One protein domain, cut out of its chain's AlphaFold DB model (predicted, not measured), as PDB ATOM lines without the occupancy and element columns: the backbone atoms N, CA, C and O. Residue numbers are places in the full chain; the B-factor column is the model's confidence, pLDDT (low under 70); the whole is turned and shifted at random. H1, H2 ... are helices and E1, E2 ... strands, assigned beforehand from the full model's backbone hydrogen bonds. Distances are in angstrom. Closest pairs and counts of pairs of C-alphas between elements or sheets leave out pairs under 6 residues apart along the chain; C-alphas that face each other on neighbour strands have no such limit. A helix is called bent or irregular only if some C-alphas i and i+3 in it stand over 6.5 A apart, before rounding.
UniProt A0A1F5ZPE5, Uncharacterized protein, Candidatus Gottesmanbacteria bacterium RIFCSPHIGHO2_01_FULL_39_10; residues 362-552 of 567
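AT A GLANCE: This is residues 362 to 552 of the 567 residues of an uncharacterized protein of Candidatus Gottesmanbacteria bacterium RIFCSPHIGHO2_01_FULL_39_10 (UniProt A0A1F5ZPE5). A long, strongly twisted sheet of seven strands runs through the body, with the helical hairpin H1 and H2 packed over one face. On the opposite face lies the short helix H3, and a second, twisted sheet of five strands stands partly face to face with the first and reaches past one end with E5 and E6. The 191 printed residues include 12 named strands and three named helices, in the order E1 to E8, H1, H2, E9, H3, E10 to E12; the class is mixed, helices and strands. The large sheet runs E3 E7 E1 E12 E11 E9 E8, mixed; the small one E6 E5 E4 E2 E10, antiparallel. The whole is compact, with a radius of gyration of the C-alphas of 17.0 A, yet elongated, spanning 56 by 32 by 28 A.

HOW THE PARTS SIT: E1, residues 362 to 372, is antiparallel to E7, residues 429 to 436, with N 369 and O 429 within hydrogen-bond range at 2.8 A, and to E12, residues 543 to 551, with N 370 and O 545 at 2.8 A. E12 is parallel to E11, residues 511 to 522, with N 546 and O 513 at 2.8 A. Antiparallel neighbours follow: E9, residues 486 to 491, beside E11, with N 488 and O 520 at 2.8 A; edge strand E8, residues 445 to 448, beside E9, with N 445 and O 489 at 2.8 A; and edge strand E3, residues 387 to 393, beside E7, with N 390 and O 432 at 2.9 A. In the other sheet E2, residues 377 to 385, pairs staggered: residues 377 to 381 with E4, residues 402 to 406, N 379 and O 404 at 2.8 A, and residues 381 to 385 with E10, residues 501 to 505, N 382 and O 504 at 2.8 A. E4, E5, residues 412 to 415, and E6, residues 423 to 426, form a meander, each strand the antiparallel neighbour of the one before, with N 413 and O 405 at 2.8 A and N 412 and O 426 at 2.8 A. E6 runs on into E7 at 67 degrees. H1, residues 449 to 462, and H2, residues 467 to 480, touch as a helical hairpin, closest at the C-alphas of Leu 460 and Ser 470, 6.1 A, at a shallow tilt of 28 degrees, opposite ways. H2 has a height over the sheet of 10.2 A and runs along E12, at 8 degrees on the local plane. H3, residues 494 to 500, is on the opposite face and at the small sheet's level; its closest C-alpha to E2 is that of Lys 500, 5.5 A from that of Leu 385. H1 is irregular, C-alphas 450 and 453 being 7.4 A apart, and H2 only just, with 476 and 479 6.6 A apart. Every O i to N i+4 pair is within range in H3, 8 of 10 in H1 and 7 of 10 in H2.

IN THESE COORDINATES: E1 begins at C-alpha 362, (228.341, 172.066, 209.959), and is 29.1 A long. E2 measures 25.1 A, E7 22.0 A, H1 20.5 A, H2 20.3 A and E11 35.1 A. E12, 27.4 A, ends at C-alpha 551, (229.097, 178.294, 212.878).

THE WHOLE: The C-alphas farthest apart, of Thr 419 and Asp 527, are 57.4 A apart. The printed part has no cut, and the link from E11 to E12, residues 523 to 542, is long. The mean pLDDT of the printed part is 90.5; residues 362 to 364 and 417 to 421 are under 70.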
ATOM      1  N   ILE A 362     227.968 170.674 209.706       59.31
ATOM      2  CA  ILE A 362     228.341 172.066 209.959       59.31
ATOM      3  C   ILE A 362     228.365 172.730 208.581       59.31
ATOM      4  O   ILE A 362     229.111 172.265 207.712       59.31
ATOM      5  N   PRO A 363     227.546 173.768 208.340       60.66
ATOM      6  CA  PRO A 363     227.604 174.478 207.075       60.66
ATOM      7  C   PRO A 363     228.978 175.152 206.981       60.66
ATOM      8  O   PRO A 363     229.374 175.902 207.880       60.66
ATOM      9  N   VAL A 364     229.724 174.843 205.916       68.94
ATOM     10  CA  VAL A 364     230.989 175.512 205.605       68.94
ATOM     11  C   VAL A 364     230.730 176.570 204.549       68.94
ATOM     12  O   VAL A 364     230.197 176.309 203.468       68.94
ATOM     13  N   CYS A 365     231.094 177.796 204.897       76.31
ATOM     14  CA  CYS A 365     230.484 178.981 204.335       76.31
ATOM     15  C   CYS A 365     231.498 180.019 203.939       76.31
ATOM     16  O   CYS A 365     232.494 180.257 204.633       76.31
ATOM     17  N   LYS A 366     231.231 180.577 202.760       78.19
ATOM     18  CA  LYS A 366     232.152 181.427 202.025       78.19
ATOM     19  C   LYS A 366     233.597 180.902 202.035       78.19
ATOM     20  O   LYS A 366     234.506 181.685 202.297       78.19
ATOM     21  N   PRO A 367     233.866 179.624 201.711       84.50
ATOM     22  CA  PRO A 367     235.095 179.316 201.019       84.50
ATOM     23  C   PRO A 367     235.316 180.249 199.823       84.50
ATOM     24  O   PRO A 367     234.520 180.288 198.879       84.50
ATOM     25  N   ALA A 368     236.392 181.023 199.888       94.44
ATOM     26  CA  ALA A 368     236.855 181.904 198.832       94.44
ATOM     27  C   ALA A 368     238.270 181.479 198.428       94.44
ATOM     28  O   ALA A 368     239.208 181.579 199.222       94.44
ATOM     29  N   ILE A 369     238.404 180.998 197.190       98.25
ATOM     30  CA  ILE A 369     239.654 180.505 196.616       98.25
ATOM     31  C   ILE A 369     240.262 181.584 195.716       98.25
ATOM     32  O   ILE A 369     239.750 181.867 194.630       98.25
ATOM     33  N   TYR A 370     241.375 182.156 196.154       98.56
ATOM     34  CA  TYR A 370     242.196 183.098 195.400       98.56
ATOM     35  C   TYR A 370     243.316 182.355 194.678       98.56
ATOM     36  O   TYR A 370     243.884 181.405 195.220       98.56
ATOM     37  N   LEU A 371     243.649 182.805 193.468       98.69
ATOM     38  CA  LEU A 371     244.677 182.203 192.620       98.69
ATOM     39  C   LEU A 371     245.666 183.284 192.174       98.69
ATOM     40  O   LEU A 371     245.272 184.212 191.478       98.69
ATOM     41  N   TYR A 372     246.939 183.134 192.538       98.44
ATOM     42  CA  TYR A 372     248.019 184.075 192.227       98.44
ATOM     43  C   TYR A 372     249.158 183.367 191.477       98.44
ATOM     44  O   TYR A 372     250.182 183.042 192.086       98.44
ATOM     45  N   PRO A 373     248.985 183.026 190.186       98.44
ATOM     46  CA  PRO A 373     250.070 182.458 189.388       98.44
ATOM     47  C   PRO A 373     251.155 183.509 189.100       98.44
ATOM     48  O   PRO A 373     250.884 184.705 189.132       98.44
ATOM     49  N   GLU A 374     252.376 183.085 188.769       98.00
ATOM     50  CA  GLU A 374     253.462 184.024 188.415       98.00
ATOM     51  C   GLU A 374     253.210 184.746 187.081       98.00
ATOM     52  O   GLU A 374     253.588 185.902 186.897       98.00
ATOM     53  N   GLU A 375     252.513 184.080 186.160       97.88
ATOM     54  CA  GLU A 375     252.089 184.618 184.870       97.88
ATOM     55  C   GLU A 375     250.617 184.276 184.621       97.88
ATOM     56  O   GLU A 375     250.065 183.351 185.220       97.88
ATOM     57  N   THR A 376     249.957 184.998 183.713       98.06
ATOM     58  CA  THR A 376     248.565 184.711 183.351       98.06
ATOM     59  C   THR A 376     248.410 183.265 182.874       98.06
ATOM     60  O   THR A 376     248.928 182.893 181.820       98.06
ATOM     61  N   THR A 377     247.659 182.458 183.623       96.94
ATOM     62  CA  THR A 377     247.644 180.997 183.467       96.94
ATOM     63  C   THR A 377     246.220 180.454 183.428       96.94
ATOM     64  O   THR A 377     245.348 180.892 184.175       96.94
ATOM     65  N   ASN A 378     245.977 179.463 182.563       97.44
ATOM     66  CA  ASN A 378     244.735 178.692 182.583       97.44
ATOM     67  C   ASN A 378     244.826 177.612 183.665       97.44
ATOM     68  O   ASN A 378     245.672 176.722 183.581       97.44
ATOM     69  N   ILE A 379     243.942 177.678 184.656       97.69
ATOM     70  CA  ILE A 379     243.936 176.803 185.827       97.69
ATOM     71  C   ILE A 379     242.575 176.114 185.916       97.69
ATOM     72  O   ILE A 379     241.522 176.748 185.815       97.69
ATOM     73  N   ASN A 380     242.598 174.798 186.112       97.69
ATOM     74  CA  ASN A 380     241.436 174.026 186.515       97.69
ATOM     75  C   ASN A 380     241.455 173.818 188.030       97.69
ATOM     76  O   ASN A 380     242.480 173.401 188.567       97.69
ATOM     77  N   VAL A 381     240.324 174.064 188.691       98.06
ATOM     78  CA  VAL A 381     240.127 173.790 190.121       98.06
ATOM     79  C   VAL A 381     238.919 172.874 190.294       98.06
ATOM     80  O   VAL A 381     237.819 173.201 189.840       98.06
ATOM     81  N   LYS A 382     239.114 171.733 190.955       97.31
ATOM     82  CA  LYS A 382     238.059 170.778 191.314       97.31
ATOM     83  C   LYS A 382     237.914 170.668 192.824       97.31
ATOM     84  O   LYS A 382     238.901 170.703 193.557       97.31
ATOM     85  N   LEU A 383     236.668 170.499 193.243       95.25
ATOM     86  CA  LEU A 383     236.251 170.225 194.607       95.25
ATOM     87  C   LEU A 383     235.936 168.737 194.750       95.25
ATOM     88  O   LEU A 383     235.166 168.187 193.959       95.25
ATOM     89  N   ASP A 384     236.503 168.116 195.775       94.19
ATOM     90  CA  ASP A 384     236.141 166.785 196.257       94.19
ATOM     91  C   ASP A 384     235.680 166.930 197.716       94.19
ATOM     92  O   ASP A 384     236.472 167.246 198.605       94.19
ATOM     93  N   LEU A 385     234.361 166.843 197.922       91.38
ATOM     94  CA  LEU A 385     233.685 167.201 199.170       91.38
ATOM     95  C   LEU A 385     233.104 165.953 199.849       91.38
ATOM     96  O   LEU A 385     232.324 165.224 199.232       91.38
ATOM     97  N   ASP A 386     233.359 165.776 201.148       89.38
ATOM     98  CA  ASP A 386     232.625 164.836 202.019       89.38
ATOM     99  C   ASP A 386     231.292 165.463 202.463       89.38
ATOM    100  O   ASP A 386     231.030 165.769 203.635       89.38
ATOM    101  N   GLY A 387     230.462 165.760 201.469       84.56
ATOM    102  CA  GLY A 387     229.320 166.633 201.640       84.56
ATOM    103  C   GLY A 387     228.642 166.980 200.326       84.56
ATOM    104  O   GLY A 387     228.786 166.288 199.317       84.56
ATOM    105  N   LYS A 388     227.864 168.059 200.346       82.31
ATOM    106  CA  LYS A 388     227.156 168.558 199.166       82.31
ATOM    107  C   LYS A 388     227.536 170.010 198.915       82.31
ATOM    108  O   LYS A 388     227.387 170.839 199.801       82.31
ATOM    109  N   LEU A 389     227.950 170.315 197.686       83.56
ATOM    110  CA  LEU A 389     228.069 171.689 197.200       83.56
ATOM    111  C   LEU A 389     226.676 172.335 197.153       83.56
ATOM    112  O   LEU A 389     225.773 171.809 196.491       83.56
ATOM    113  N   THR A 390     226.494 173.456 197.842       78.00
ATOM    114  CA  THR A 390     225.204 174.155 197.937       78.00
ATOM    115  C   THR A 390     225.149 175.396 197.055       78.00
ATOM    116  O   THR A 390     224.110 175.657 196.448       78.00
ATOM    117  N   GLU A 391     226.264 176.112 196.900       80.69
ATOM    118  CA  GLU A 391     226.370 177.281 196.023       80.69
ATOM    119  C   GLU A 391     227.781 177.415 195.440       80.69
ATOM    120  O   GLU A 391     228.753 176.910 196.006       80.69
ATOM    121  N   SER A 392     227.895 178.067 194.278       83.88
ATOM    122  CA  SER A 392     229.189 178.316 193.638       83.88
ATOM    123  C   SER A 392     229.141 179.513 192.695       83.88
ATOM    124  O   SER A 392     228.228 179.628 191.875       83.88
ATOM    125  N   ILE A 393     230.149 180.384 192.778       81.25
ATOM    126  CA  ILE A 393     230.308 181.530 191.875       81.25
ATOM    127  C   ILE A 393     231.782 181.618 191.445       81.25
ATOM    128  O   ILE A 393     232.640 181.793 192.304       81.25
ATOM    129  N   PRO A 394     232.114 181.518 190.146       89.50
ATOM    130  CA  PRO A 394     231.231 181.193 189.022       89.50
ATOM    131  C   PRO A 394     230.523 179.847 189.216       89.50
ATOM    132  O   PRO A 394     230.946 179.043 190.041       89.50
ATOM    133  N   THR A 395     229.485 179.560 188.431       88.06
ATOM    134  CA  THR A 395     228.825 178.246 188.481       88.06
ATOM    135  C   THR A 395     229.851 177.120 188.320       88.06
ATOM    136  O   THR A 395     230.589 177.092 187.330       88.06
ATOM    137  N   TYR A 396     229.894 176.208 189.291       90.62
ATOM    138  CA  TYR A 396     230.754 175.030 189.265       90.62
ATOM    139  C   TYR A 396     230.236 173.984 188.270       90.62
ATOM    140  O   TYR A 396     229.034 173.727 188.186       90.62
ATOM    141  N   ASP A 397     231.152 173.369 187.524       90.31
ATOM    142  CA  ASP A 397     230.880 172.207 186.675       90.31
ATOM    143  C   ASP A 397     231.287 170.946 187.448       90.31
ATOM    144  O   ASP A 397     232.456 170.777 187.792       90.31
ATOM    145  N   SER A 398     230.335 170.058 187.740       87.00
ATOM    146  CA  SER A 398     230.585 168.867 188.559       87.00
ATOM    147  C   SER A 398     231.521 167.843 187.912       87.00
ATOM    148  O   SER A 398     232.147 167.067 188.626       87.00
ATOM    149  N   GLU A 399     231.624 167.818 186.583       87.56
ATOM    150  CA  GLU A 399     232.505 166.892 185.862       87.56
ATOM    151  C   GLU A 399     233.883 167.527 185.629       87.56
ATOM    152  O   GLU A 399     234.940 166.918 185.862       87.56
ATOM    153  N   ASN A 400     233.879 168.789 185.194       89.31
ATOM    154  CA  ASN A 400     235.072 169.462 184.694       89.31
ATOM    155  C   ASN A 400     235.699 170.441 185.684       89.31
ATOM    156  O   ASN A 400     236.825 170.858 185.440       89.31
ATOM    157  N   GLY A 401     235.034 170.798 186.779       94.25
ATOM    158  CA  GLY A 401     235.479 171.835 187.708       94.25
ATOM    159  C   GLY A 401     235.450 173.248 187.121       94.25
ATOM    160  O   GLY A 401     234.948 173.502 186.020       94.25
ATOM    161  N   TRP A 402     236.043 174.198 187.838       95.12
ATOM    162  CA  TRP A 402     236.234 175.550 187.324       95.12
ATOM    163  C   TRP A 402     237.438 175.611 186.397       95.12
ATOM    164  O   TRP A 402     238.575 175.547 186.841       95.12
ATOM    165  N   ASN A 403     237.182 175.791 185.104       94.88
ATOM    166  CA  ASN A 403     238.205 176.105 184.108       94.88
ATOM    167  C   ASN A 403     238.300 177.620 183.931       94.88
ATOM    168  O   ASN A 403     237.428 178.194 183.268       94.88
ATOM    169  N   VAL A 404     239.310 178.247 184.531       95.94
ATOM    170  CA  VAL A 404     239.472 179.706 184.583       95.94
ATOM    171  C   VAL A 404     240.836 180.150 184.082       95.94
ATOM    172  O   VAL A 404     241.779 179.365 184.035       95.94
ATOM    173  N   LYS A 405     240.939 181.428 183.734       96.88
ATOM    174  CA  LYS A 405     242.204 182.102 183.472       96.88
ATOM    175  C   LYS A 405     242.487 183.048 184.635       96.88
ATOM    176  O   LYS A 405     241.692 183.948 184.882       96.88
ATOM    177  N   ALA A 406     243.568 182.805 185.364       97.75
ATOM    178  CA  ALA A 406     243.970 183.598 186.521       97.75
ATOM    179  C   ALA A 406     245.152 184.505 186.165       97.75
ATOM    180  O   ALA A 406     246.056 184.095 185.432       97.75
ATOM    181  N   GLU A 407     245.138 185.730 186.675       98.00
ATOM    182  CA  GLU A 407     246.202 186.720 186.521       98.00
ATOM    183  C   GLU A 407     247.034 186.840 187.807       98.00
ATOM    184  O   GLU A 407     246.517 186.572 188.893       98.00
ATOM    185  N   PRO A 408     248.307 187.280 187.724       97.81
ATOM    186  CA  PRO A 408     249.167 187.412 188.904       97.81
ATOM    187  C   PRO A 408     248.640 188.354 189.994       97.81
ATOM    188  O   PRO A 408     249.033 188.240 191.152       97.81
ATOM    189  N   ASP A 409     247.739 189.280 189.650       95.94
ATOM    190  CA  ASP A 409     247.097 190.191 190.607       95.94
ATOM    191  C   ASP A 409     245.887 189.570 191.336       95.94
ATOM    192  O   ASP A 409     245.275 190.224 192.185       95.94
ATOM    193  N   GLY A 410     245.552 188.311 191.035       96.25
ATOM    194  CA  GLY A 410     244.438 187.577 191.627       96.25
ATOM    195  C   GLY A 410     243.132 187.656 190.841       96.25
ATOM    196  O   GLY A 410     242.167 187.000 191.233       96.25
ATOM    197  N   LYS A 411     243.058 188.422 189.742       96.81
ATOM    198  CA  LYS A 411     241.850 188.438 188.905       96.81
ATOM    199  C   LYS A 411     241.643 187.099 188.209       96.81
ATOM    200  O   LYS A 411     242.567 186.509 187.654       96.81
ATOM    201  N   ILE A 412     240.393 186.650 188.190       97.44
ATOM    202  CA  ILE A 412     239.966 185.396 187.578       97.44
ATOM    203  C   ILE A 412     238.950 185.691 186.477       97.44
ATOM    204  O   ILE A 412     237.877 186.229 186.731       97.44
ATOM    205  N   GLU A 413     239.248 185.261 185.260       94.81
ATOM    206  CA  GLU A 413     238.342 185.303 184.118       94.81
ATOM    207  C   GLU A 413     237.722 183.911 183.891       94.81
ATOM    208  O   GLU A 413     238.424 182.912 183.685       94.81
ATOM    209  N   LYS A 414     236.384 183.823 183.897       90.19
ATOM    210  CA  LYS A 414     235.636 182.615 183.505       90.19
ATOM    211  C   LYS A 414     234.807 182.896 182.260       90.19
ATOM    212  O   LYS A 414     233.849 183.666 182.310       90.19
ATOM    213  N   CYS A 415     235.104 182.178 181.181       83.19
ATOM    214  CA  CYS A 415     234.303 182.187 179.959       83.19
ATOM    215  C   CYS A 415     233.260 181.059 179.945       83.19
ATOM    216  O   CYS A 415     233.502 179.966 180.473       83.19
ATOM    217  N   ASN A 416     232.104 181.317 179.327       70.69
ATOM    218  CA  ASN A 416     231.093 180.296 179.052       70.69
ATOM    219  C   ASN A 416     231.575 179.363 177.927       70.69
ATOM    220  O   ASN A 416     231.823 179.807 176.803       70.69
ATOM    221  N   ASN A 417     231.648 178.065 178.232       62.66
ATOM    222  CA  ASN A 417     232.172 177.022 177.349       62.66
ATOM    223  C   ASN A 417     231.363 176.852 176.042       62.66
ATOM    224  O   ASN A 417     231.890 176.313 175.074       62.66
ATOM    225  N   VAL A 418     230.103 177.309 175.980       59.34
ATOM    226  CA  VAL A 418     229.238 177.132 174.794       59.34
ATOM    227  C   VAL A 418     229.557 178.137 173.685       59.34
ATOM    228  O   VAL A 418     229.439 177.816 172.506       59.34
ATOM    229  N   THR A 419     229.958 179.361 174.034       53.09
ATOM    230  CA  THR A 419     230.172 180.432 173.045       53.09
ATOM    231  C   THR A 419     231.571 181.030 173.072       53.09
ATOM    232  O   THR A 419     231.918 181.714 172.111       53.09
ATOM    233  N   MET A 420     232.363 180.813 174.136       58.38
ATOM    234  CA  MET A 420     233.701 181.398 174.357       58.38
ATOM    235  C   MET A 420     233.766 182.928 174.162       58.38
ATOM    236  O   MET A 420     234.839 183.495 173.991       58.38
ATOM    237  N   LYS A 421     232.609 183.605 174.162       57.31
ATOM    238  CA  LYS A 421     232.462 185.037 173.853       57.31
ATOM    239  C   LYS A 421     231.967 185.863 175.033       57.31
ATOM    240  O   LYS A 421     232.040 187.083 174.986       57.31
ATOM    241  N   GLN A 422     231.439 185.211 176.065       71.94
ATOM    242  CA  GLN A 422     231.023 185.859 177.304       71.94
ATOM    243  C   GLN A 422     231.931 185.375 178.421       71.94
ATOM    244  O   GLN A 422     231.863 184.208 178.817       71.94
ATOM    245  N   CYS A 423     232.788 186.282 178.874       84.56
ATOM    246  CA  CYS A 423     233.708 186.077 179.975       84.56
ATOM    247  C   CYS A 423     233.377 187.086 181.069       84.56
ATOM    248  O   CYS A 423     233.134 188.259 180.786       84.56
ATOM    249  N   ASN A 424     233.330 186.602 182.304       86.62
ATOM    250  CA  ASN A 424     233.105 187.416 183.489       86.62
ATOM    251  C   ASN A 424     234.370 187.390 184.348       86.62
ATOM    252  O   ASN A 424     235.045 186.359 184.411       86.62
ATOM    253  N   ASN A 425     234.639 188.506 185.021       92.12
ATOM    254  CA  ASN A 425     235.757 188.648 185.946       92.12
ATOM    255  C   ASN A 425     235.291 188.463 187.391       92.12
ATOM    256  O   ASN A 425     234.199 188.900 187.755       92.12
ATOM    257  N   TYR A 426     236.143 187.839 188.195       92.38
ATOM    258  CA  TYR A 426     235.921 187.525 189.598       92.38
ATOM    259  C   TYR A 426     237.216 187.762 190.375       92.38
ATOM    260  O   TYR A 426     238.306 187.587 189.837       92.38
ATOM    261  N   ASP A 427     237.089 188.118 191.648       92.12
ATOM    262  CA  ASP A 427     238.238 188.269 192.548       92.12
ATOM    263  C   ASP A 427     238.700 186.932 193.154       92.12
ATOM    264  O   ASP A 427     239.815 186.832 193.653       92.12
ATOM    265  N   TYR A 428     237.816 185.930 193.177       96.38
ATOM    266  CA  TYR A 428     238.044 184.600 193.742       96.38
ATOM    267  C   TYR A 428     236.968 183.620 193.247       96.38
ATOM    268  O   TYR A 428     235.912 184.033 192.756       96.38
ATOM    269  N   LEU A 429     237.216 182.318 193.399       96.50
ATOM    270  CA  LEU A 429     236.195 181.278 193.250       96.50
ATOM    271  C   LEU A 429     235.476 181.102 194.584       96.50
ATOM    272  O   LEU A 429     236.104 180.881 195.613       96.50
ATOM    273  N   TYR A 430     234.159 181.207 194.568       91.25
ATOM    274  CA  TYR A 430     233.301 181.068 195.734       91.25
ATOM    275  C   TYR A 430     232.634 179.703 195.744       91.25
ATOM    276  O   TYR A 430     232.100 179.283 194.711       91.25
ATOM    277  N   TYR A 431     232.558 179.071 196.913       89.69
ATOM    278  CA  TYR A 431     231.588 178.010 197.144       89.69
ATOM    279  C   TYR A 431     231.011 178.011 198.556       89.69
ATOM    280  O   TYR A 431     231.544 178.633 199.467       89.69
ATOM    281  N   GLU A 432     229.912 177.282 198.715       85.06
ATOM    282  CA  GLU A 432     229.352 176.852 199.996       85.06
ATOM    283  C   GLU A 432     229.126 175.345 199.952       85.06
ATOM    284  O   GLU A 432     228.817 174.788 198.891       85.06
ATOM    285  N   ALA A 433     229.266 174.678 201.096       83.25
ATOM    286  CA  ALA A 433     229.021 173.250 201.185       83.25
ATOM    287  C   ALA A 433     228.449 172.828 202.541       83.25
ATOM    288  O   ALA A 433     228.863 173.306 203.596       83.25
ATOM    289  N   ASP A 434     227.551 171.847 202.497       79.94
ATOM    290  CA  ASP A 434     227.104 171.115 203.676       79.94
ATOM    291  C   ASP A 434     228.075 169.958 203.919       79.94
ATOM    292  O   ASP A 434     228.042 168.955 203.196       79.94
ATOM    293  N   ILE A 435     228.939 170.090 204.928       81.38
ATOM    294  CA  ILE A 435     229.979 169.105 205.251       81.38
ATOM    295  C   ILE A 435     229.579 168.300 206.485       81.38
ATOM    296  O   ILE A 435     229.184 168.858 207.510       81.38
ATOM    297  N   LYS A 436     229.695 166.971 206.400       73.38
ATOM    298  CA  LYS A 436     229.289 166.055 207.477       73.38
ATOM    299  C   LYS A 436     230.393 165.819 208.490       73.38
ATOM    300  O   LYS A 436     231.555 165.663 208.120       73.38
ATOM    301  N   ASN A 437     229.990 165.589 209.740       76.81
ATOM    302  CA  ASN A 437     230.834 164.985 210.776       76.81
ATOM    303  C   ASN A 437     232.176 165.716 210.955       76.81
ATOM    304  O   ASN A 437     233.215 165.063 211.039       76.81
ATOM    305  N   ILE A 438     232.156 167.051 210.952       82.00
ATOM    306  CA  ILE A 438     233.353 167.851 211.222       82.00
ATOM    307  C   ILE A 438     233.744 167.660 212.683       82.00
ATOM    308  O   ILE A 438     232.939 167.880 213.595       82.00
ATOM    309  N   THR A 439     234.998 167.280 212.907       84.50
ATOM    310  CA  THR A 439     235.561 167.245 214.256       84.50
ATOM    311  C   THR A 439     235.952 168.658 214.679       84.50
ATOM    312  O   THR A 439     236.828 169.266 214.073       84.50
ATOM    313  N   VAL A 440     235.312 169.186 215.725       87.94
ATOM    314  CA  VAL A 440     235.614 170.520 216.268       87.94
ATOM    315  C   VAL A 440     236.777 170.428 217.266       87.94
ATOM    316  O   VAL A 440     236.633 169.751 218.292       87.94
ATOM    317  N   PRO A 441     237.915 171.103 217.023       90.31
ATOM    318  CA  PRO A 441     239.002 171.144 217.993       90.31
ATOM    319  C   PRO A 441     238.609 171.900 219.266       90.31
ATOM    320  O   PRO A 441     237.806 172.831 219.242       90.31
ATOM    321  N   LYS A 442     239.183 171.492 220.402       90.75
ATOM    322  CA  LYS A 442     238.902 172.100 221.718       90.75
ATOM    323  C   LYS A 442     239.821 173.270 222.053       90.75
ATOM    324  O   LYS A 442     239.462 174.116 222.867       90.75
ATOM    325  N   ASP A 443     241.011 173.282 221.459       94.75
ATOM    326  CA  ASP A 443     241.973 174.365 221.613       94.75
ATOM    327  C   ASP A 443     241.542 175.524 220.706       94.75
ATOM    328  O   ASP A 443     241.081 175.310 219.582       94.75
ATOM    329  N   GLY A 444     241.671 176.756 221.183       95.75
ATOM    330  CA  GLY A 444     241.176 177.921 220.460       95.75
ATOM    331  C   GLY A 444     241.292 179.199 221.269       95.75
ATOM    332  O   GLY A 444     242.115 179.306 222.177       95.75
ATOM    333  N   TRP A 445     240.453 180.170 220.943       95.56
ATOM    334  CA  TRP A 445     240.381 181.458 221.621       95.56
ATOM    335  C   TRP A 445     238.949 181.740 222.038       95.56
ATOM    336  O   TRP A 445     238.010 181.381 221.333       95.56
ATOM    337  N   VAL A 446     238.785 182.416 223.168       96.25
ATOM    338  CA  VAL A 446     237.505 182.998 223.568       96.25
ATOM    339  C   VAL A 446     237.658 184.504 223.516       96.25
ATOM    340  O   VAL A 446     238.405 185.085 224.302       96.25
ATOM    341  N   ILE A 447     236.977 185.122 222.557       95.25
ATOM    342  CA  ILE A 447     237.133 186.540 222.234       95.25
ATOM    343  C   ILE A 447     235.828 187.260 222.559       95.25
ATOM    344  O   ILE A 447     234.737 186.784 222.244       95.25
ATOM    345  N   GLN A 448     235.931 188.411 223.221       96.00
ATOM    346  CA  GLN A 448     234.787 189.289 223.442       96.00
ATOM    347  C   GLN A 448     234.348 189.902 222.110       96.00
ATOM    348  O   GLN A 448     235.192 190.328 221.326       96.00
ATOM    349  N   ARG A 449     233.035 190.010 221.884       92.88
ATOM    350  CA  ARG A 449     232.439 190.525 220.639       92.88
ATOM    351  C   ARG A 449     233.115 191.793 220.101       92.88
ATOM    352  O   ARG A 449     233.427 191.869 218.919       92.88
ATOM    353  N   SER A 450     233.361 192.773 220.971       90.69
ATOM    354  CA  SER A 450     233.965 194.063 220.609       90.69
ATOM    355  C   SER A 450     235.405 193.961 220.100       90.69
ATOM    356  O   SER A 450     235.845 194.847 219.379       90.69
ATOM    357  N   ALA A 451     236.129 192.894 220.441       94.50
ATOM    358  CA  ALA A 451     237.527 192.688 220.072       94.50
ATOM    359  C   ALA A 451     237.713 191.723 218.887       94.50
ATOM    360  O   ALA A 451     238.847 191.491 218.470       94.50
ATOM    361  N   ILE A 452     236.630 191.143 218.345       93.00
ATOM    362  CA  ILE A 452     236.714 190.125 217.285       93.00
ATOM    363  C   ILE A 452     237.414 190.674 216.047       93.00
ATOM    364  O   ILE A 452     238.303 190.006 215.533       93.00
ATOM    365  N   GLY A 453     237.042 191.869 215.579       91.88
ATOM    366  CA  GLY A 453     237.621 192.453 214.365       91.88
ATOM    367  C   GLY A 453     239.144 192.573 214.443       91.88
ATOM    368  O   GLY A 453     239.845 192.048 213.579       91.88
ATOM    369  N   ASP A 454     239.645 193.186 215.516       92.38
ATOM    370  CA  ASP A 454     241.077 193.429 215.710       92.38
ATOM    371  C   ASP A 454     241.854 192.123 215.929       92.38
ATOM    372  O   ASP A 454     242.849 191.865 215.251       92.38
ATOM    373  N   GLN A 455     241.379 191.246 216.825       94.25
ATOM    374  CA  GLN A 455     242.086 189.994 217.118       94.25
ATOM    375  C   GLN A 455     242.090 189.039 215.924       94.25
ATOM    376  O   GLN A 455     243.100 188.389 215.652       94.25
ATOM    377  N   LEU A 456     240.980 188.954 215.190       94.62
ATOM    378  CA  LEU A 456     240.896 188.126 213.997       94.62
ATOM    379  C   LEU A 456     241.794 188.681 212.884       94.62
ATOM    380  O   LEU A 456     242.476 187.894 212.240       94.62
ATOM    381  N   SER A 457     241.882 190.004 212.711       94.69
ATOM    382  CA  SER A 457     242.825 190.631 211.767       94.69
ATOM    383  C   SER A 457     244.278 190.208 212.031       94.69
ATOM    384  O   SER A 457     244.989 189.775 211.116       94.69
ATOM    385  N   ASP A 458     244.711 190.253 213.294       94.56
ATOM    386  CA  ASP A 458     246.054 189.817 213.696       94.56
ATOM    387  C   ASP A 458     246.281 188.316 213.451       94.56
ATOM    388  O   ASP A 458     247.367 187.903 213.032       94.56
ATOM    389  N   ILE A 459     245.269 187.484 213.714       95.94
ATOM    390  CA  ILE A 459     245.344 186.035 213.484       95.94
ATOM    391  C   ILE A 459     245.424 185.726 211.981       95.94
ATOM    392  O   ILE A 459     246.273 184.931 211.581       95.94
ATOM    393  N   LEU A 460     244.599 186.361 211.141       97.06
ATOM    394  CA  LEU A 460     244.580 186.147 209.686       97.06
ATOM    395  C   LEU A 460     245.938 186.490 209.056       97.06
ATOM    396  O   LEU A 460     246.457 185.715 208.253       97.06
ATOM    397  N   THR A 461     246.559 187.585 209.505       95.25
ATOM    398  CA  THR A 461     247.909 187.984 209.075       95.25
ATOM    399  C   THR A 461     248.941 186.902 209.411       95.25
ATOM    400  O   THR A 461     249.748 186.518 208.567       95.25
ATOM    401  N   LYS A 462     248.887 186.343 210.628       96.00
ATOM    402  CA  LYS A 462     249.785 185.256 211.061       96.00
ATOM    403  C   LYS A 462     249.526 183.936 210.336       96.00
ATOM    404  O   LYS A 462     250.458 183.155 210.178       96.00
ATOM    405  N   LEU A 463     248.300 183.700 209.875       96.75
ATOM    406  CA  LEU A 463     247.944 182.561 209.022       96.75
ATOM    407  C   LEU A 463     248.367 182.754 207.557       96.75
ATOM    408  O   LEU A 463     248.207 181.840 206.751       96.75
ATOM    409  N   GLY A 464     248.932 183.914 207.216       97.12
ATOM    410  CA  GLY A 464     249.495 184.202 205.901       97.12
ATOM    411  C   GLY A 464     248.524 184.860 204.931       97.12
ATOM    412  O   GLY A 464     248.870 184.975 203.755       97.12
ATOM    413  N   LEU A 465     247.337 185.300 205.371       97.88
ATOM    414  CA  LEU A 465     246.422 186.072 204.524       97.88
ATOM    415  C   LEU A 465     246.959 187.489 204.302       97.88
ATOM    416  O   LEU A 465     247.517 188.109 205.206       97.88
ATOM    417  N   ASN A 466     246.768 188.014 203.092       96.88
ATOM    418  CA  ASN A 466     247.134 189.396 202.774       96.88
ATOM    419  C   ASN A 466     246.032 190.388 203.201       96.88
ATOM    420  O   ASN A 466     244.971 189.999 203.694       96.88
ATOM    421  N   GLU A 467     246.267 191.686 202.996       95.88
ATOM    422  CA  GLU A 467     245.315 192.743 203.369       95.88
ATOM    423  C   GLU A 467     243.960 192.621 202.654       95.88
ATOM    424  O   GLU A 467     242.917 192.868 203.262       95.88
ATOM    425  N   LYS A 468     243.955 192.239 201.368       95.62
ATOM    426  CA  LYS A 468     242.722 192.085 200.582       95.62
ATOM    427  C   LYS A 468     241.890 190.935 201.139       95.62
ATOM    428  O   LYS A 468     240.730 191.130 201.482       95.62
ATOM    429  N   GLU A 469     242.498 189.763 201.256       97.38
ATOM    430  CA  GLU A 469     241.851 188.543 201.735       97.38
ATOM    431  C   GLU A 469     241.362 188.700 203.179       97.38
ATOM    432  O   GLU A 469     240.237 188.313 203.483       97.38
ATOM    433  N   SER A 470     242.170 189.313 204.051       96.75
ATOM    434  CA  SER A 470     241.803 189.544 205.452       96.75
ATOM    435  C   SER A 470     240.616 190.492 205.569       96.75
ATOM    436  O   SER A 470     239.676 190.214 206.311       96.75
ATOM    437  N   ARG A 471     240.603 191.587 204.798       95.12
ATOM    438  CA  ARG A 471     239.452 192.498 204.756       95.12
ATOM    439  C   ARG A 471     238.194 191.777 204.273       95.12
ATOM    440  O   ARG A 471     237.154 191.902 204.911       95.12
ATOM    441  N   ASP A 472     238.296 191.010 203.190       92.00
ATOM    442  CA  ASP A 472     237.154 190.310 202.592       92.00
ATOM    443  C   ASP A 472     236.621 189.188 203.524       92.00
ATOM    444  O   ASP A 472     235.411 188.920 203.552       92.00
ATOM    445  N   PHE A 473     237.501 188.571 204.332       95.44
ATOM    446  CA  PHE A 473     237.146 187.649 205.421       95.44
ATOM    447  C   PHE A 473     236.377 188.372 206.533       95.44
ATOM    448  O   PHE A 473     235.278 187.954 206.907       95.44
ATOM    449  N   LEU A 474     236.940 189.469 207.054       92.75
ATOM    450  CA  LEU A 474     236.370 190.239 208.163       92.75
ATOM    451  C   LEU A 474     235.012 190.845 207.797       92.75
ATOM    452  O   LEU A 474     234.074 190.747 208.586       92.75
ATOM    453  N   GLU A 475     234.879 191.402 206.590       87.19
ATOM    454  CA  GLU A 475     233.625 191.971 206.081       87.19
ATOM    455  C   GLU A 475     232.489 190.941 206.077       87.19
ATOM    456  O   GLU A 475     231.333 191.280 206.326       87.19
ATOM    457  N   TYR A 476     232.802 189.665 205.838       85.25
ATOM    458  CA  TYR A 476     231.790 188.617 205.862       85.25
ATOM    459  C   TYR A 476     231.497 188.072 207.256       85.25
ATOM    460  O   TYR A 476     230.323 187.855 207.577       85.25
ATOM    461  N   TRP A 477     232.537 187.782 208.040       89.75
ATOM    462  CA  TRP A 477     232.397 187.050 209.297       89.75
ATOM    463  C   TRP A 477     232.038 187.951 210.471       89.75
ATOM    464  O   TRP A 477     231.132 187.605 211.223       89.75
ATOM    465  N   VAL A 478     232.668 189.121 210.618       88.56
ATOM    466  CA  VAL A 478     232.467 189.979 211.799       88.56
ATOM    467  C   VAL A 478     230.993 190.364 212.005       88.56
ATOM    468  O   VAL A 478     230.512 190.198 213.126       88.56
ATOM    469  N   PRO A 479     230.217 190.773 210.976       83.25
ATOM    470  CA  PRO A 479     228.798 191.089 211.168       83.25
ATOM    471  C   PRO A 479     227.951 189.909 211.671       83.25
ATOM    472  O   PRO A 479     226.954 190.120 212.361       83.25
ATOM    473  N   LYS A 480     228.349 188.665 211.359       79.75
ATOM    474  CA  LYS A 480     227.656 187.432 211.782       79.75
ATOM    475  C   LYS A 480     228.006 187.010 213.210       79.75
ATOM    476  O   LYS A 480     227.314 186.181 213.793       79.75
ATOM    477  N   LEU A 481     229.062 187.578 213.787       85.62
ATOM    478  CA  LEU A 481     229.527 187.291 215.144       85.62
ATOM    479  C   LEU A 481     229.074 188.393 216.114       85.62
ATOM    480  O   LEU A 481     229.867 188.923 216.890       85.62
ATOM    481  N   SER A 482     227.798 188.782 216.033       81.06
ATOM    482  CA  SER A 482     227.242 189.939 216.749       81.06
ATOM    483  C   SER A 482     226.194 189.595 217.818       81.06
ATOM    484  O   SER A 482     225.988 190.395 218.738       81.06
ATOM    485  N   GLU A 483     225.577 188.412 217.734       82.31
ATOM    486  CA  GLU A 483     224.472 187.976 218.602       82.31
ATOM    487  C   GLU A 483     224.892 187.669 220.046       82.31
ATOM    488  O   GLU A 483     224.097 187.828 220.973       82.31
ATOM    489  N   LYS A 484     226.124 187.190 220.253       86.25
ATOM    490  CA  LYS A 484     226.612 186.743 221.565       86.25
ATOM    491  C   LYS A 484     227.710 187.659 222.113       86.25
ATOM    492  O   LYS A 484     228.467 188.245 221.342       86.25
ATOM    493  N   PRO A 485     227.825 187.806 223.447       85.38
ATOM    494  CA  PRO A 485     228.841 188.670 224.051       85.38
ATOM    495  C   PRO A 485     230.271 188.127 223.897       85.38
ATOM    496  O   PRO A 485     231.223 188.912 223.879       85.38
ATOM    497  N   TYR A 486     230.425 186.807 223.758       94.06
ATOM    498  CA  TYR A 486     231.701 186.131 223.539       94.06
ATOM    499  C   TYR A 486     231.568 185.099 222.427       94.06
ATOM    500  O   TYR A 486     230.485 184.555 222.206       94.06
ATOM    501  N   TYR A 487     232.680 184.787 221.774       94.75
ATOM    502  CA  TYR A 487     232.754 183.719 220.785       94.75
ATOM    503  C   TYR A 487     233.958 182.830 221.063       94.75
ATOM    504  O   TYR A 487     235.071 183.328 221.245       94.75
ATOM    505  N   PHE A 488     233.729 181.519 221.094       95.19
ATOM    506  CA  PHE A 488     234.798 180.544 220.941       95.19
ATOM    507  C   PHE A 488     235.153 180.431 219.461       95.19
ATOM    508  O   PHE A 488     234.279 180.366 218.595       95.19
ATOM    509  N   MET A 489     236.450 180.439 219.187       95.38
ATOM    510  CA  MET A 489     237.025 180.419 217.854       95.38
ATOM    511  C   MET A 489     238.128 179.379 217.803       95.38
ATOM    512  O   MET A 489     239.046 179.401 218.622       95.38
ATOM    513  N   THR A 490     238.070 178.502 216.814       95.38
ATOM    514  CA  THR A 490     239.127 177.526 216.544       95.38
ATOM    515  C   THR A 490     239.350 177.377 215.042       95.38
ATOM    516  O   THR A 490     238.598 177.932 214.238       95.38
ATOM    517  N   LEU A 491     240.404 176.660 214.661       94.31
ATOM    518  CA  LEU A 491     240.750 176.369 213.275       94.31
ATOM    519  C   LEU A 491     240.580 174.882 213.008       94.31
ATOM    520  O   LEU A 491     241.056 174.060 213.784       94.31
ATOM    521  N   MET A 492     239.956 174.541 211.885       91.25
ATOM    522  CA  MET A 492     239.972 173.166 211.404       91.25
ATOM    523  C   MET A 492     241.402 172.766 211.027       91.25
ATOM    524  O   MET A 492     242.122 173.529 210.382       91.25
ATOM    525  N   GLU A 493     241.809 171.561 211.414       89.56
ATOM    526  CA  GLU A 493     243.125 171.030 211.068       89.56
ATOM    527  C   GLU A 493     243.222 170.723 209.566       89.56
ATOM    528  O   GLU A 493     242.256 170.288 208.940       89.56
ATOM    529  N   ASN A 494     244.410 170.898 208.979       88.25
ATOM    530  CA  ASN A 494     244.626 170.677 207.543       88.25
ATOM    531  C   ASN A 494     244.311 169.242 207.090       88.25
ATOM    532  O   ASN A 494     243.895 169.043 205.949       88.25
ATOM    533  N   GLU A 495     244.515 168.242 207.952       89.50
ATOM    534  CA  GLU A 495     244.150 166.853 207.652       89.50
ATOM    535  C   GLU A 495     242.631 166.707 207.503       89.50
ATOM    536  O   GLU A 495     242.162 166.184 206.493       89.50
ATOM    537  N   GLU A 496     241.864 167.260 208.445       90.44
ATOM    538  CA  GLU A 496     240.402 167.292 208.367       90.44
ATOM    539  C   GLU A 496     239.947 168.074 207.123       90.44
ATOM    540  O   GLU A 496     239.129 167.575 206.355       90.44
ATOM    541  N   LEU A 497     240.557 169.226 206.820       90.50
ATOM    542  CA  LEU A 497     240.250 169.992 205.603       90.50
ATOM    543  C   LEU A 497     240.476 169.209 204.313       90.50
ATOM    544  O   LEU A 497     239.700 169.331 203.366       90.50
ATOM    545  N   ASN A 498     241.545 168.424 204.243       91.12
ATOM    546  CA  ASN A 498     241.855 167.621 203.063       91.12
ATOM    547  C   ASN A 498     240.988 166.362 202.961       91.12
ATOM    548  O   ASN A 498     240.826 165.839 201.862       91.12
ATOM    549  N   ASN A 499     240.426 165.893 204.075       91.94
ATOM    550  CA  ASN A 499     239.452 164.805 204.085       91.94
ATOM    551  C   ASN A 499     238.042 165.295 203.732       91.94
ATOM    552  O   ASN A 499     237.276 164.556 203.120       91.94
ATOM    553  N   LYS A 500     237.696 166.525 204.126       90.75
ATOM    554  CA  LYS A 500     236.341 167.073 204.007       90.75
ATOM    555  C   LYS A 500     236.109 167.920 202.767       90.75
ATOM    556  O   LYS A 500     235.028 167.868 202.188       90.75
ATOM    557  N   GLU A 501     237.097 168.711 202.375       92.06
ATOM    558  CA  GLU A 501     236.977 169.725 201.329       92.06
ATOM    559  C   GLU A 501     238.259 169.771 200.499       92.06
ATOM    560  O   GLU A 501     239.022 170.738 200.529       92.06
ATOM    561  N   LYS A 502     238.571 168.698 199.783       94.56
ATOM    562  CA  LYS A 502     239.821 168.611 199.038       94.56
ATOM    563  C   LYS A 502     239.775 169.481 197.781       94.56
ATOM    564  O   LYS A 502     238.861 169.373 196.964       94.56
ATOM    565  N   LEU A 503     240.811 170.303 197.604       96.19
ATOM    566  CA  LEU A 503     241.052 171.048 196.369       96.19
ATOM    567  C   LEU A 503     242.020 170.280 195.470       96.19
ATOM    568  O   LEU A 503     243.068 169.811 195.918       96.19
ATOM    569  N   ILE A 504     241.676 170.171 194.191       97.12
ATOM    570  CA  ILE A 504     242.513 169.544 193.166       97.12
ATOM    571  C   ILE A 504     242.750 170.572 192.064       97.12
ATOM    572  O   ILE A 504     241.797 171.091 191.484       97.12
ATOM    573  N   PHE A 505     244.016 170.843 191.757       97.88
ATOM    574  CA  PHE A 505     244.413 171.826 190.753       97.88
ATOM    575  C   PHE A 505     245.028 171.138 189.528       97.88
ATOM    576  O   PHE A 505     245.724 170.131 189.666       97.88
ATOM    577  N   SER A 506     244.826 171.682 188.321       97.44
ATOM    578  CA  SER A 506     245.564 171.219 187.127       97.44
ATOM    579  C   SER A 506     247.063 171.496 187.214       97.44
ATOM    580  O   SER A 506     247.859 170.766 186.632       97.44
ATOM    581  N   GLN A 507     247.430 172.562 187.921       94.88
ATOM    582  CA  GLN A 507     248.792 172.911 188.288       94.88
ATOM    583  C   GLN A 507     248.797 173.099 189.796       94.88
ATOM    584  O   GLN A 507     248.032 173.914 190.301       94.88
ATOM    585  N   ASN A 508     249.609 172.336 190.521       97.44
ATOM    586  CA  ASN A 508     249.669 172.497 191.968       97.44
ATOM    587  C   ASN A 508     250.282 173.861 192.311       97.44
ATOM    588  O   ASN A 508     251.293 174.216 191.701       97.44
ATOM    589  N   PRO A 509     249.698 174.608 193.262       97.94
ATOM    590  CA  PRO A 509     250.346 175.791 193.799       97.94
ATOM    591  C   PRO A 509     251.614 175.398 194.561       97.94
ATOM    592  O   PRO A 509     251.635 174.387 195.268       97.94
ATOM    593  N   ASP A 510     252.649 176.220 194.430       98.38
ATOM    594  CA  ASP A 510     253.867 176.143 195.234       98.38
ATOM    595  C   ASP A 510     253.561 176.476 196.701       98.38
ATOM    596  O   ASP A 510     254.111 175.861 197.614       98.38
ATOM    597  N   THR A 511     252.613 177.395 196.925       98.00
ATOM    598  CA  THR A 511     252.112 177.759 198.256       98.00
ATOM    599  C   THR A 511     250.594 177.605 198.327       98.00
ATOM    600  O   THR A 511     249.860 178.307 197.633       98.00
ATOM    601  N   LEU A 512     250.096 176.730 199.207       97.25
ATOM    602  CA  LEU A 512     248.664 176.584 199.490       97.25
ATOM    603  C   LEU A 512     248.357 177.001 200.932       97.25
ATOM    604  O   LEU A 512     248.727 176.306 201.876       97.25
ATOM    605  N   ILE A 513     247.641 178.112 201.093       97.38
ATOM    606  CA  ILE A 513     247.203 178.625 202.396       97.38
ATOM    607  C   ILE A 513     245.732 178.262 202.575       97.38
ATOM    608  O   ILE A 513     244.883 178.758 201.836       97.38
ATOM    609  N   ARG A 514     245.413 177.404 203.549       95.69
ATOM    610  CA  ARG A 514     244.027 177.019 203.857       95.69
ATOM    611  C   ARG A 514     243.652 177.438 205.265       95.69
ATOM    612  O   ARG A 514     244.368 177.136 206.214       95.69
ATOM    613  N   VAL A 515     242.516 178.116 205.391       95.69
ATOM    614  CA  VAL A 515     241.993 178.591 206.674       95.69
ATOM    615  C   VAL A 515     240.505 178.267 206.758       95.69
ATOM    616  O   VAL A 515     239.709 178.706 205.926       95.69
ATOM    617  N   ARG A 516     240.097 177.517 207.782       94.19
ATOM    618  CA  ARG A 516     238.686 177.378 208.158       94.19
ATOM    619  C   ARG A 516     238.519 177.671 209.626       94.19
ATOM    620  O   ARG A 516     238.981 176.902 210.464       94.19
ATOM    621  N   PHE A 517     237.835 178.767 209.918       94.94
ATOM    622  CA  PHE A 517     237.423 179.056 211.280       94.94
ATOM    623  C   PHE A 517     236.138 178.320 211.630       94.94
ATOM    624  O   PHE A 517     235.217 178.239 210.822       94.94
ATOM    625  N   LEU A 518     236.058 177.834 212.861       93.06
ATOM    626  CA  LEU A 518     234.818 177.368 213.464       93.06
ATOM    627  C   LEU A 518     234.473 178.302 214.622       93.06
ATOM    628  O   LEU A 518     235.317 178.558 215.486       93.06
ATOM    629  N   PHE A 519     233.246 178.816 214.612       92.62
ATOM    630  CA  PHE A 519     232.755 179.805 215.566       92.62
ATOM    631  C   PHE A 519     231.631 179.224 216.421       92.62
ATOM    632  O   PHE A 519     230.695 178.634 215.889       92.62
ATOM    633  N   GLU A 520     231.665 179.455 217.730       90.38
ATOM    634  CA  GLU A 520     230.552 179.158 218.637       90.38
ATOM    635  C   GLU A 520     230.243 180.386 219.493       90.38
ATOM    636  O   GLU A 520     231.119 180.928 220.165       90.38
ATOM    637  N   GLY A 521     228.989 180.836 219.477       89.81
ATOM    638  CA  GLY A 521     228.544 181.955 220.301       89.81
ATOM    639  C   GLY A 521     228.321 181.551 221.763       89.81
ATOM    640  O   GLY A 521     227.651 180.561 222.058       89.81
ATOM    641  N   LEU A 522     228.832 182.357 222.695       86.94
ATOM    642  CA  LEU A 522     228.835 182.080 224.129       86.94
ATOM    643  C   LEU A 522     228.214 183.229 224.937       86.94
ATOM    644  O   LEU A 522     228.563 184.395 224.761       86.94
ATOM    645  N   ASP A 523     227.352 182.897 225.902       89.81
ATOM    646  CA  ASP A 523     226.764 183.882 226.829       89.81
ATOM    647  C   ASP A 523     227.769 184.376 227.888       89.81
ATOM    648  O   ASP A 523     227.613 185.446 228.469       89.81
ATOM    649  N   ARG A 524     228.811 183.583 228.149       86.44
ATOM    650  CA  ARG A 524     229.896 183.873 229.095       86.44
ATOM    651  C   ARG A 524     231.200 183.262 228.581       86.44
ATOM    652  O   ARG A 524     231.129 182.240 227.895       86.44
ATOM    653  N   PRO A 525     232.373 183.816 228.926       94.56
ATOM    654  CA  PRO A 525     233.627 183.226 228.502       94.56
ATOM    655  C   PRO A 525     233.822 181.856 229.164       94.56
ATOM    656  O   PRO A 525     233.381 181.623 230.294       94.56
ATOM    657  N   ILE A 526     234.483 180.955 228.447       92.31
ATOM    658  CA  ILE A 526     234.896 179.636 228.935       92.31
ATOM    659  C   ILE A 526     236.422 179.559 228.936       92.31
ATOM    660  O   ILE A 526     237.082 180.293 228.202       92.31
ATOM    661  N   ASP A 527     236.980 178.685 229.768       94.44
ATOM    662  CA  ASP A 527     238.417 178.428 229.767       94.44
ATOM    663  C   ASP A 527     238.758 177.421 228.665       94.44
ATOM    664  O   ASP A 527     238.176 176.333 228.607       94.44
ATOM    665  N   VAL A 528     239.675 177.802 227.777       94.75
ATOM    666  CA  VAL A 528     240.163 176.963 226.677       94.75
ATOM    667  C   VAL A 528     241.670 177.062 226.602       94.75
ATOM    668  O   VAL A 528     242.263 178.109 226.869       94.75
ATOM    669  N   LYS A 529     242.306 175.968 226.192       94.94
ATOM    670  CA  LYS A 529     243.731 175.995 225.892       94.94
ATOM    671  C   LYS A 529     243.947 176.849 224.633       94.94
ATOM    672  O   LYS A 529     243.330 176.550 223.609       94.94
ATOM    673  N   PRO A 530     244.811 177.880 224.684       89.12
ATOM    674  CA  PRO A 530     245.104 178.696 223.516       89.12
ATOM    675  C   PRO A 530     245.636 177.849 222.361       89.12
ATOM    676  O   PRO A 530     246.542 177.032 222.554       89.12
ATOM    677  N   LEU A 531     245.097 178.068 221.163       90.50
ATOM    678  CA  LEU A 531     245.633 177.462 219.949       90.50
ATOM    679  C   LEU A 531     246.923 178.186 219.547       90.50
ATOM    680  O   LEU A 531     246.946 179.404 219.364       90.50
ATOM    681  N   ASN A 532     248.010 177.428 219.407       87.50
ATOM    682  CA  ASN A 532     249.250 177.953 218.849       87.50
ATOM    683  C   ASN A 532     249.126 177.989 217.329       87.50
ATOM    684  O   ASN A 532     248.857 176.964 216.703       87.50
ATOM    685  N   LEU A 533     249.336 179.167 216.748       89.44
ATOM    686  CA  LEU A 533     249.361 179.313 215.301       89.44
ATOM    687  C   LEU A 533     250.635 178.676 214.729       89.44
ATOM    688  O   LEU A 533     251.687 178.745 215.375       89.44
ATOM    689  N   PRO A 534     250.555 178.063 213.535       85.31
ATOM    690  CA  PRO A 534     251.744 177.633 212.816       85.31
ATOM    691  C   PRO A 534     252.604 178.842 212.423       85.31
ATOM    692  O   PRO A 534     252.180 179.996 212.526       85.31
ATOM    693  N   GLU A 535     253.822 178.569 211.958       90.44
ATOM    694  CA  GLU A 535     254.643 179.591 211.312       90.44
ATOM    695  C   GLU A 535     253.901 180.173 210.103       90.44
ATOM    696  O   GLU A 535     253.236 179.445 209.361       90.44
ATOM    697  N   THR A 536     253.995 181.493 209.930       95.75
ATOM    698  CA  THR A 536     253.339 182.189 208.825       95.75
ATOM    699  C   THR A 536     253.896 181.681 207.494       95.75
ATOM    700  O   THR A 536     255.102 181.791 207.278       95.75
ATOM    701  N   PRO A 537     253.052 181.145 206.593       94.94
ATOM    702  CA  PRO A 537     253.517 180.647 205.306       94.94
ATOM    703  C   PRO A 537     254.143 181.759 204.458       94.94
ATOM    704  O   PRO A 537     253.555 182.832 204.301       94.94
ATOM    705  N   GLU A 538     255.307 181.492 203.869       96.06
ATOM    706  CA  GLU A 538     255.889 182.362 202.846       96.06
ATOM    707  C   GLU A 538     255.171 182.136 201.508       96.06
ATOM    708  O   GLU A 538     254.935 180.998 201.108       96.06
ATOM    709  N   ARG A 539     254.817 183.220 200.809       96.69
ATOM    710  CA  ARG A 539     254.170 183.157 199.493       96.69
ATOM    711  C   ARG A 539     255.219 183.108 198.394       96.69
ATOM    712  O   ARG A 539     255.712 184.149 197.962       96.69
ATOM    713  N   VAL A 540     255.548 181.902 197.950       96.31
ATOM    714  CA  VAL A 540     256.498 181.650 196.860       96.31
ATOM    715  C   VAL A 540     255.789 181.019 195.667       96.31
ATOM    716  O   VAL A 540     254.884 180.206 195.856       96.31
ATOM    717  N   GLY A 541     256.200 181.397 194.452       97.94
ATOM    718  CA  GLY A 541     255.663 180.861 193.198       97.94
ATOM    719  C   GLY A 541     254.151 181.053 193.042       97.94
ATOM    720  O   GLY A 541     253.574 182.031 193.530       97.94
ATOM    721  N   PHE A 542     253.493 180.097 192.383       98.44
ATOM    722  CA  PHE A 542     252.037 180.075 192.295       98.44
ATOM    723  C   PHE A 542     251.434 179.872 193.691       98.44
ATOM    724  O   PHE A 542     251.538 178.800 194.288       98.44
ATOM    725  N   THR A 543     250.758 180.901 194.203       98.69
ATOM    726  CA  THR A 543     250.078 180.851 195.501       98.69
ATOM    727  C   THR A 543     248.569 180.697 195.324       98.69
ATOM    728  O   THR A 543     247.939 181.469 194.601       98.69
ATOM    729  N   ALA A 544     247.967 179.743 196.033       98.44
ATOM    730  CA  ALA A 544     246.521 179.635 196.184       98.44
ATOM    731  C   ALA A 544     246.128 179.840 197.651       98.44
ATOM    732  O   ALA A 544     246.767 179.299 198.558       98.44
ATOM    733  N   VAL A 545     245.066 180.607 197.886       98.44
ATOM    734  CA  VAL A 545     244.531 180.859 199.231       98.44
ATOM    735  C   VAL A 545     243.083 180.429 199.270       98.44
ATOM    736  O   VAL A 545     242.306 180.844 198.424       98.44
ATOM    737  N   ASP A 546     242.723 179.614 200.249       97.06
ATOM    738  CA  ASP A 546     241.381 179.086 200.448       97.06
ATOM    739  C   ASP A 546     240.954 179.346 201.895       97.06
ATOM    740  O   ASP A 546     241.292 178.584 202.805       97.06
ATOM    741  N   TRP A 547     240.213 180.431 202.121       96.44
ATOM    742  CA  TRP A 547     239.681 180.762 203.443       96.44
ATOM    743  C   TRP A 547     238.165 180.609 203.498       96.44
ATOM    744  O   TRP A 547     237.488 180.810 202.501       96.44
ATOM    745  N   GLY A 548     237.632 180.280 204.673       93.75
ATOM    746  CA  GLY A 548     236.200 180.135 204.929       93.75
ATOM    747  C   GLY A 548     235.943 179.873 206.410       93.75
ATOM    748  O   GLY A 548     236.828 180.055 207.252       93.75
ATOM    749  N   GLY A 549     234.750 179.398 206.744       91.69
ATOM    750  CA  GLY A 549     234.459 178.968 208.108       91.69
ATOM    751  C   GLY A 549     233.054 178.419 208.293       91.69
ATOM    752  O   GLY A 549     232.304 178.301 207.332       91.69
ATOM    753  N   GLY A 550     232.696 178.096 209.529       87.25
ATOM    754  CA  GLY A 550     231.374 177.593 209.887       87.25
ATOM    755  C   GLY A 550     230.965 178.020 211.291       87.25
ATOM    756  O   GLY A 550     231.811 178.317 212.138       87.25
ATOM    757  N   VAL A 551     229.657 178.044 211.542       82.62
ATOM    758  CA  VAL A 551     229.097 178.294 212.878       82.62
ATOM    759  C   VAL A 551     228.669 176.961 213.485       82.62
ATOM    760  O   VAL A 551     227.840 176.244 212.923       82.62
ATOM    761  N   ILE A 552     229.237 176.619 214.638       80.50
ATOM    762  CA  ILE A 552     228.927 175.400 215.387       80.50
ATOM    763  C   ILE A 552     227.489 175.500 215.902       80.50
ATOM    764  O   ILE A 552     227.124 176.484 216.547       80.50
TER     765      ILE A 552